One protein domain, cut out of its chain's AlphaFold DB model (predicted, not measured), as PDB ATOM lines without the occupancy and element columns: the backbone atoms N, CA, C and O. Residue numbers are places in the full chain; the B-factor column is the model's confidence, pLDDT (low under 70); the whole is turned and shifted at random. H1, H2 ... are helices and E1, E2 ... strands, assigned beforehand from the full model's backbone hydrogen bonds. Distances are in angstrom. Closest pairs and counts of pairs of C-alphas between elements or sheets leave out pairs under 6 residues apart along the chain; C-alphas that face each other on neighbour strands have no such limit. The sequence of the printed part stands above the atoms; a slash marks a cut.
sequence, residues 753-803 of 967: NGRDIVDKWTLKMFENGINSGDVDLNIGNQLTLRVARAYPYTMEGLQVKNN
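This is residues 753 to 803 of the 967 residues of the protein "Peptidase S74 domain-containing protein" of Bacillus cereus VD118 (UniProt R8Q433). With little regular structure, a long tail, residues 753 to 774, leads into a small antiparallel sheet, E1 E2 E3, grazed by helix H1. Of 51 printed residues, 19 are in named elements, E1, E2, H1, E3, mixed in class. It is loose, radius of gyration of the C-alphas 14.0 A, spanning 40 by 26 by 17 A.

From C-alpha 753 at (-33.646, -70.482, -93.711), look on to E1, residues 775 to 779. Then come E2, residues 783 to 787, H1, residues 793 to 796, and E3, residues 798 to 802, running 13.3 A to C-alpha 802 at (-51.438, -90.785, -78.865).

E1 and E2 are an antiparallel hairpin; N 777 is 2.9 A from O 785. E3 is antiparallel to E2; N 786 is 2.9 A from O 799. H1 is too short for O i to N i+4 pairs and only grazes the sheet.

The printed part has no cut. Residues 754 to 760 stand free, and pLDDT is under 70 there and at residues 768 to 772.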
ATOM      1  N   ASN A 753     -33.410 -71.766 -93.060       72.25
ATOM      2  CA  ASN A 753     -33.646 -70.482 -93.711       72.25
ATOM      3  C   ASN A 753     -32.515 -69.505 -93.353       72.25
ATOM      4  O   ASN A 753     -32.249 -69.267 -92.179       72.25
ATOM      5  N   GLY A 754     -31.854 -68.951 -94.376       63.06
ATOM      6  CA  GLY A 754     -30.664 -68.102 -94.239       63.06
ATOM      7  C   GLY A 754     -30.911 -66.601 -94.400       63.06
ATOM      8  O   GLY A 754     -29.972 -65.880 -94.728       63.06
ATOM      9  N   ARG A 755     -32.150 -66.109 -94.253       59.34
ATOM     10  CA  ARG A 755     -32.452 -64.703 -94.576       59.34
ATOM     11  C   ARG A 755     -32.002 -63.673 -93.524       59.34
ATOM     12  O   ARG A 755     -31.949 -62.508 -93.876       59.34
ATOM     13  N   ASP A 756     -31.611 -64.068 -92.308       54.38
ATOM     14  CA  ASP A 756     -31.183 -63.130 -91.250       54.38
ATOM     15  C   ASP A 756     -30.168 -63.767 -90.282       54.38
ATOM     16  O   ASP A 756     -30.608 -64.330 -89.288       54.38
ATOM     17  N   ILE A 757     -28.854 -63.683 -90.570       54.72
ATOM     18  CA  ILE A 757     -27.645 -63.763 -89.682       54.72
ATOM     19  C   ILE A 757     -27.586 -64.885 -88.601       54.72
ATOM     20  O   ILE A 757     -26.621 -65.021 -87.859       54.72
ATOM     21  N   VAL A 758     -28.587 -65.747 -88.528       62.31
ATOM     22  CA  VAL A 758     -28.793 -66.831 -87.578       62.31
ATOM     23  C   VAL A 758     -29.508 -67.904 -88.385       62.31
ATOM     24  O   VAL A 758     -30.594 -67.649 -88.909       62.31
ATOM     25  N   ASP A 759     -28.899 -69.081 -88.524       59.19
ATOM     26  CA  ASP A 759     -29.509 -70.248 -89.170       59.19
ATOM     27  C   ASP A 759     -30.817 -70.597 -88.437       59.19
ATOM     28  O   ASP A 759     -30.827 -71.332 -87.448       59.19
ATOM     29  N   LYS A 760     -31.942 -70.036 -88.894       64.44
ATOM     30  CA  LYS A 760     -33.259 -70.340 -88.338       64.44
ATOM     31  C   LYS A 760     -33.771 -71.614 -88.992       64.44
ATOM     32  O   LYS A 760     -33.767 -71.756 -90.216       64.44
ATOM     33  N   TRP A 761     -34.241 -72.527 -88.158       70.00
ATOM     34  CA  TRP A 761     -34.839 -73.786 -88.577       70.00
ATOM     35  C   TRP A 761     -36.350 -73.618 -88.624       70.00
ATOM     36  O   TRP A 761     -36.958 -73.247 -87.621       70.00
ATOM     37  N   THR A 762     -36.966 -73.847 -89.782       77.06
ATOM     38  CA  THR A 762     -38.408 -73.628 -89.950       77.06
ATOM     39  C   THR A 762     -39.051 -74.776 -90.711       77.06
ATOM     40  O   THR A 762     -38.731 -74.990 -91.878       77.06
ATOM     41  N   LEU A 763     -40.011 -75.452 -90.080       84.81
ATOM     42  CA  LEU A 763     -40.955 -76.360 -90.727       84.81
ATOM     43  C   LEU A 763     -42.348 -75.730 -90.659       84.81
ATOM     44  O   LEU A 763     -42.813 -75.368 -89.581       84.81
ATOM     45  N   LYS A 764     -43.019 -75.604 -91.807       82.06
ATOM     46  CA  LYS A 764     -44.409 -75.143 -91.884       82.06
ATOM     47  C   LYS A 764     -45.279 -76.275 -92.420       82.06
ATOM     48  O   LYS A 764     -45.078 -76.708 -93.549       82.06
ATOM     49  N   MET A 765     -46.259 -76.701 -91.629       82.38
ATOM     50  CA  MET A 765     -47.318 -77.629 -92.038       82.38
ATOM     51  C   MET A 765     -48.621 -76.841 -92.153       82.38
ATOM     52  O   MET A 765     -48.972 -76.091 -91.242       82.38
ATOM     53  N   PHE A 766     -49.297 -76.932 -93.295       76.25
ATOM     54  CA  PHE A 766     -50.485 -76.135 -93.585       76.25
ATOM     55  C   PHE A 766     -51.395 -76.863 -94.573       76.25
ATOM     56  O   PHE A 766     -50.914 -77.460 -95.532       76.25
ATOM     57  N   GLU A 767     -52.705 -76.746 -94.367       73.62
ATOM     58  CA  GLU A 767     -53.728 -77.300 -95.246       73.62
ATOM     59  C   GLU A 767     -54.800 -76.244 -95.557       73.62
ATOM     60  O   GLU A 767     -55.373 -75.621 -94.659       73.62
ATOM     61  N   ASN A 768     -55.087 -76.044 -96.848       69.75
ATOM     62  CA  ASN A 768     -55.995 -74.996 -97.331       69.75
ATOM     63  C   ASN A 768     -57.480 -75.247 -96.984       69.75
ATOM     64  O   ASN A 768     -58.257 -74.298 -96.920       69.75
ATOM     65  N   GLY A 769     -57.900 -76.498 -96.760       67.94
ATOM     66  CA  GLY A 769     -59.304 -76.847 -96.504       67.94
ATOM     67  C   GLY A 769     -59.706 -76.642 -95.043       67.94
ATOM     68  O   GLY A 769     -59.274 -77.407 -94.192       67.94
ATOM     69  N   ILE A 770     -60.533 -75.635 -94.740       58.22
ATOM     70  CA  ILE A 770     -60.893 -75.232 -93.358       58.22
ATOM     71  C   ILE A 770     -61.781 -76.266 -92.632       58.22
ATOM     72  O   ILE A 770     -61.800 -76.294 -91.407       58.22
ATOM     73  N   ASN A 771     -62.443 -77.166 -93.365       62.72
ATOM     74  CA  ASN A 771     -63.437 -78.101 -92.819       62.72
ATOM     75  C   ASN A 771     -63.047 -79.582 -92.975       62.72
ATOM     76  O   ASN A 771     -63.915 -80.455 -92.957       62.72
ATOM     77  N   SER A 772     -61.768 -79.884 -93.186       64.81
ATOM     78  CA  SER A 772     -61.312 -81.249 -93.452       64.81
ATOM     79  C   SER A 772     -60.089 -81.562 -92.605       64.81
ATOM     80  O   SER A 772     -58.994 -81.119 -92.918       64.81
ATOM     81  N   GLY A 773     -60.316 -82.313 -91.527       74.06
ATOM     82  CA  GLY A 773     -59.265 -82.924 -90.719       74.06
ATOM     83  C   GLY A 773     -58.516 -81.989 -89.769       74.06
ATOM     84  O   GLY A 773     -58.480 -80.766 -89.917       74.06
ATOM     85  N   ASP A 774     -57.912 -82.612 -88.763       83.81
ATOM     86  CA  ASP A 774     -56.918 -81.980 -87.904       83.81
ATOM     87  C   ASP A 774     -55.543 -82.022 -88.589       83.81
ATOM     88  O   ASP A 774     -55.270 -82.918 -89.387       83.81
ATOM     89  N   VAL A 775     -54.664 -81.065 -88.272       86.94
ATOM     90  CA  VAL A 775     -53.286 -81.070 -88.790       86.94
ATOM     91  C   VAL A 775     -52.389 -81.766 -87.779       86.94
ATOM     92  O   VAL A 775     -52.173 -81.248 -86.680       86.94
ATOM     93  N   ASP A 776     -51.854 -82.916 -88.182       88.44
ATOM     94  CA  ASP A 776     -51.089 -83.816 -87.324       88.44
ATOM     95  C   ASP A 776     -49.622 -83.913 -87.750       88.44
ATOM     96  O   ASP A 776     -49.312 -84.184 -88.910       88.44
ATOM     97  N   LEU A 777     -48.714 -83.778 -86.782       90.88
ATOM     98  CA  LEU A 777     -47.330 -84.235 -86.880       90.88
ATOM     99  C   LEU A 777     -47.162 -85.493 -86.030       90.88
ATOM    100  O   LEU A 777     -47.168 -85.430 -84.799       90.88
ATOM    101  N   ASN A 778     -46.991 -86.635 -86.690       88.94
ATOM    102  CA  ASN A 778     -46.745 -87.907 -86.025       88.94
ATOM    103  C   ASN A 778     -45.247 -88.103 -85.747       88.94
ATOM    104  O   ASN A 778     -44.415 -87.955 -86.641       88.94
ATOM    105  N   ILE A 779     -44.906 -88.458 -84.510       89.38
ATOM    106  CA  ILE A 779     -43.538 -88.640 -84.033       89.38
ATOM    107  C   ILE A 779     -43.372 -90.086 -83.561       89.38
ATOM    108  O   ILE A 779     -43.980 -90.528 -82.581       89.38
ATOM    109  N   GLY A 780     -42.519 -90.828 -84.273       81.19
ATOM    110  CA  GLY A 780     -42.072 -92.168 -83.889       81.19
ATOM    111  C   GLY A 780     -43.168 -93.235 -83.838       81.19
ATOM    112  O   GLY A 780     -42.960 -94.257 -83.190       81.19
ATOM    113  N   ASN A 781     -44.331 -93.015 -84.469       82.44
ATOM    114  CA  ASN A 781     -45.510 -93.883 -84.345       82.44
ATOM    115  C   ASN A 781     -45.999 -94.024 -82.882       82.44
ATOM    116  O   ASN A 781     -46.628 -95.018 -82.516       82.44
ATOM    117  N   GLN A 782     -45.670 -93.050 -82.024       87.00
ATOM    118  CA  GLN A 782     -45.999 -93.038 -80.591       87.00
ATOM    119  C   GLN A 782     -46.885 -91.847 -80.227       87.00
ATOM    120  O   GLN A 782     -47.867 -91.997 -79.496       87.00
ATOM    121  N   LEU A 783     -46.537 -90.668 -80.744       93.56
ATOM    122  CA  LEU A 783     -47.100 -89.390 -80.332       93.56
ATOM    123  C   LEU A 783     -47.559 -88.597 -81.550       93.56
ATOM    124  O   LEU A 783     -46.872 -88.574 -82.567       93.56
ATOM    125  N   THR A 784     -48.667 -87.883 -81.412       93.69
ATOM    126  CA  THR A 784     -49.143 -86.926 -82.407       93.69
ATOM    127  C   THR A 784     -49.205 -85.538 -81.783       93.69
ATOM    128  O   THR A 784     -49.857 -85.342 -80.755       93.69
ATOM    129  N   LEU A 785     -48.537 -84.569 -82.412       93.00
ATOM    130  CA  LEU A 785     -48.755 -83.150 -82.149       93.00
ATOM    131  C   LEU A 785     -49.844 -82.663 -83.098       93.00
ATOM    132  O   LEU A 785     -49.657 -82.680 -84.314       93.00
ATOM    133  N   ARG A 786     -50.981 -82.265 -82.536       89.81
ATOM    134  CA  ARG A 786     -52.192 -81.939 -83.282       89.81
ATOM    135  C   ARG A 786     -52.584 -80.484 -83.092       89.81
ATOM    136  O   ARG A 786     -52.603 -79.976 -81.971       89.81
ATOM    137  N   VAL A 787     -52.990 -79.851 -84.187       87.69
ATOM    138  CA  VAL A 787     -53.770 -78.611 -84.161       87.69
ATOM    139  C   VAL A 787     -55.175 -78.931 -84.648       87.69
ATOM    140  O   VAL A 787     -55.378 -79.232 -85.826       87.69
ATOM    141  N   ALA A 788     -56.139 -78.881 -83.727       83.00
ATOM    142  CA  ALA A 788     -57.531 -79.147 -84.048       83.00
ATOM    143  C   ALA A 788     -58.136 -77.990 -84.850       83.00
ATOM    144  O   ALA A 788     -57.932 -76.818 -84.522       83.00
ATOM    145  N   ARG A 789     -58.880 -78.316 -85.911       81.19
ATOM    146  CA  ARG A 789     -59.455 -77.310 -86.831       81.19
ATOM    147  C   ARG A 789     -60.977 -77.256 -86.816       81.19
ATOM    148  O   ARG A 789     -61.557 -76.271 -87.268       81.19
ATOM    149  N   ALA A 790     -61.621 -78.266 -86.239       79.25
ATOM    150  CA  ALA A 790     -63.061 -78.278 -86.023       79.25
ATOM    151  C   ALA A 790     -63.438 -77.475 -84.766       79.25
ATOM    152  O   ALA A 790     -62.897 -77.700 -83.683       79.25
ATOM    153  N   TYR A 791     -64.395 -76.555 -84.890       76.12
ATOM    154  CA  TYR A 791     -64.994 -75.877 -83.737       76.12
ATOM    155  C   TYR A 791     -65.794 -76.885 -82.880       76.12
ATOM    156  O   TYR A 791     -66.500 -77.713 -83.459       76.12
ATOM    157  N   PRO A 792     -65.736 -76.836 -81.530       74.75
ATOM    158  CA  PRO A 792     -65.052 -75.854 -80.676       74.75
ATOM    159  C   PRO A 792     -63.593 -76.198 -80.327       74.75
ATOM    160  O   PRO A 792     -62.933 -75.428 -79.633       74.75
ATOM    161  N   TYR A 793     -63.064 -77.329 -80.799       74.50
ATOM    162  CA  TYR A 793     -61.725 -77.820 -80.446       74.50
ATOM    163  C   TYR A 793     -60.583 -76.912 -80.918       74.50
ATOM    164  O   TYR A 793     -59.492 -76.958 -80.355       74.50
ATOM    165  N   THR A 794     -60.837 -76.027 -81.886       75.56
ATOM    166  CA  THR A 794     -59.925 -74.932 -82.269       75.56
ATOM    167  C   THR A 794     -59.519 -74.035 -81.098       75.56
ATOM    168  O   THR A 794     -58.483 -73.378 -81.165       75.56
ATOM    169  N   MET A 795     -60.309 -74.008 -80.020       73.94
ATOM    170  CA  MET A 795     -60.020 -73.244 -78.805       73.94
ATOM    171  C   MET A 795     -59.049 -73.956 -77.847       73.94
ATOM    172  O   MET A 795     -58.577 -73.330 -76.903       73.94
ATOM    173  N   GLU A 796     -58.740 -75.240 -78.064       76.94
ATOM    174  CA  GLU A 796     -57.863 -76.027 -77.178       76.94
ATOM    175  C   GLU A 796     -56.362 -75.812 -77.444       76.94
ATOM    176  O   GLU A 796     -55.530 -76.229 -76.641       76.94
ATOM    177  N   GLY A 797     -55.992 -75.148 -78.545       82.69
ATOM    178  CA  GLY A 797     -54.591 -74.908 -78.904       82.69
ATOM    179  C   GLY A 797     -53.845 -76.180 -79.335       82.69
ATOM    180  O   GLY A 797     -54.385 -77.010 -80.067       82.69
ATOM    181  N   LEU A 798     -52.574 -76.310 -78.926       88.19
ATOM    182  CA  LEU A 798     -51.740 -77.480 -79.222       88.19
ATOM    183  C   LEU A 798     -52.216 -78.693 -78.415       88.19
ATOM    184  O   LEU A 798     -52.146 -78.700 -77.187       88.19
ATOM    185  N   GLN A 799     -52.612 -79.752 -79.112       89.56
ATOM    186  CA  GLN A 799     -52.964 -81.027 -78.506       89.56
ATOM    187  C   GLN A 799     -51.801 -82.016 -78.620       89.56
ATOM    188  O   GLN A 799     -51.231 -82.215 -79.692       89.56
ATOM    189  N   VAL A 800     -51.489 -82.691 -77.515       92.88
ATOM    190  CA  VAL A 800     -50.560 -83.826 -77.483       92.88
ATOM    191  C   VAL A 800     -51.392 -85.098 -77.353       92.88
ATOM    192  O   VAL A 800     -52.057 -85.323 -76.339       92.88
ATOM    193  N   LYS A 801     -51.422 -85.901 -78.416       91.69
ATOM    194  CA  LYS A 801     -52.274 -87.088 -78.552       91.69
ATOM    195  C   LYS A 801     -51.433 -88.352 -78.714       91.69
ATOM    196  O   LYS A 801     -50.255 -88.293 -79.063       91.69
ATOM    197  N   ASN A 802     -52.037 -89.510 -78.484       92.94
ATOM    198  CA  ASN A 802     -51.438 -90.785 -78.865       92.94
ATOM    199  C   ASN A 802     -51.278 -90.882 -80.399       92.94
ATOM    200  O   ASN A 802     -51.828 -90.079 -81.154       92.94
ATOM    201  N   ASN A 803     -50.570 -91.907 -80.869       90.12
ATOM    202  CA  ASN A 803     -50.338 -92.157 -82.294       90.12
ATOM    203  C   ASN A 803     -51.607 -92.148 -83.176       90.12
ATOM    204  O   ASN A 803     -51.562 -91.740 -84.332       90.12
TER     205      ASN A 803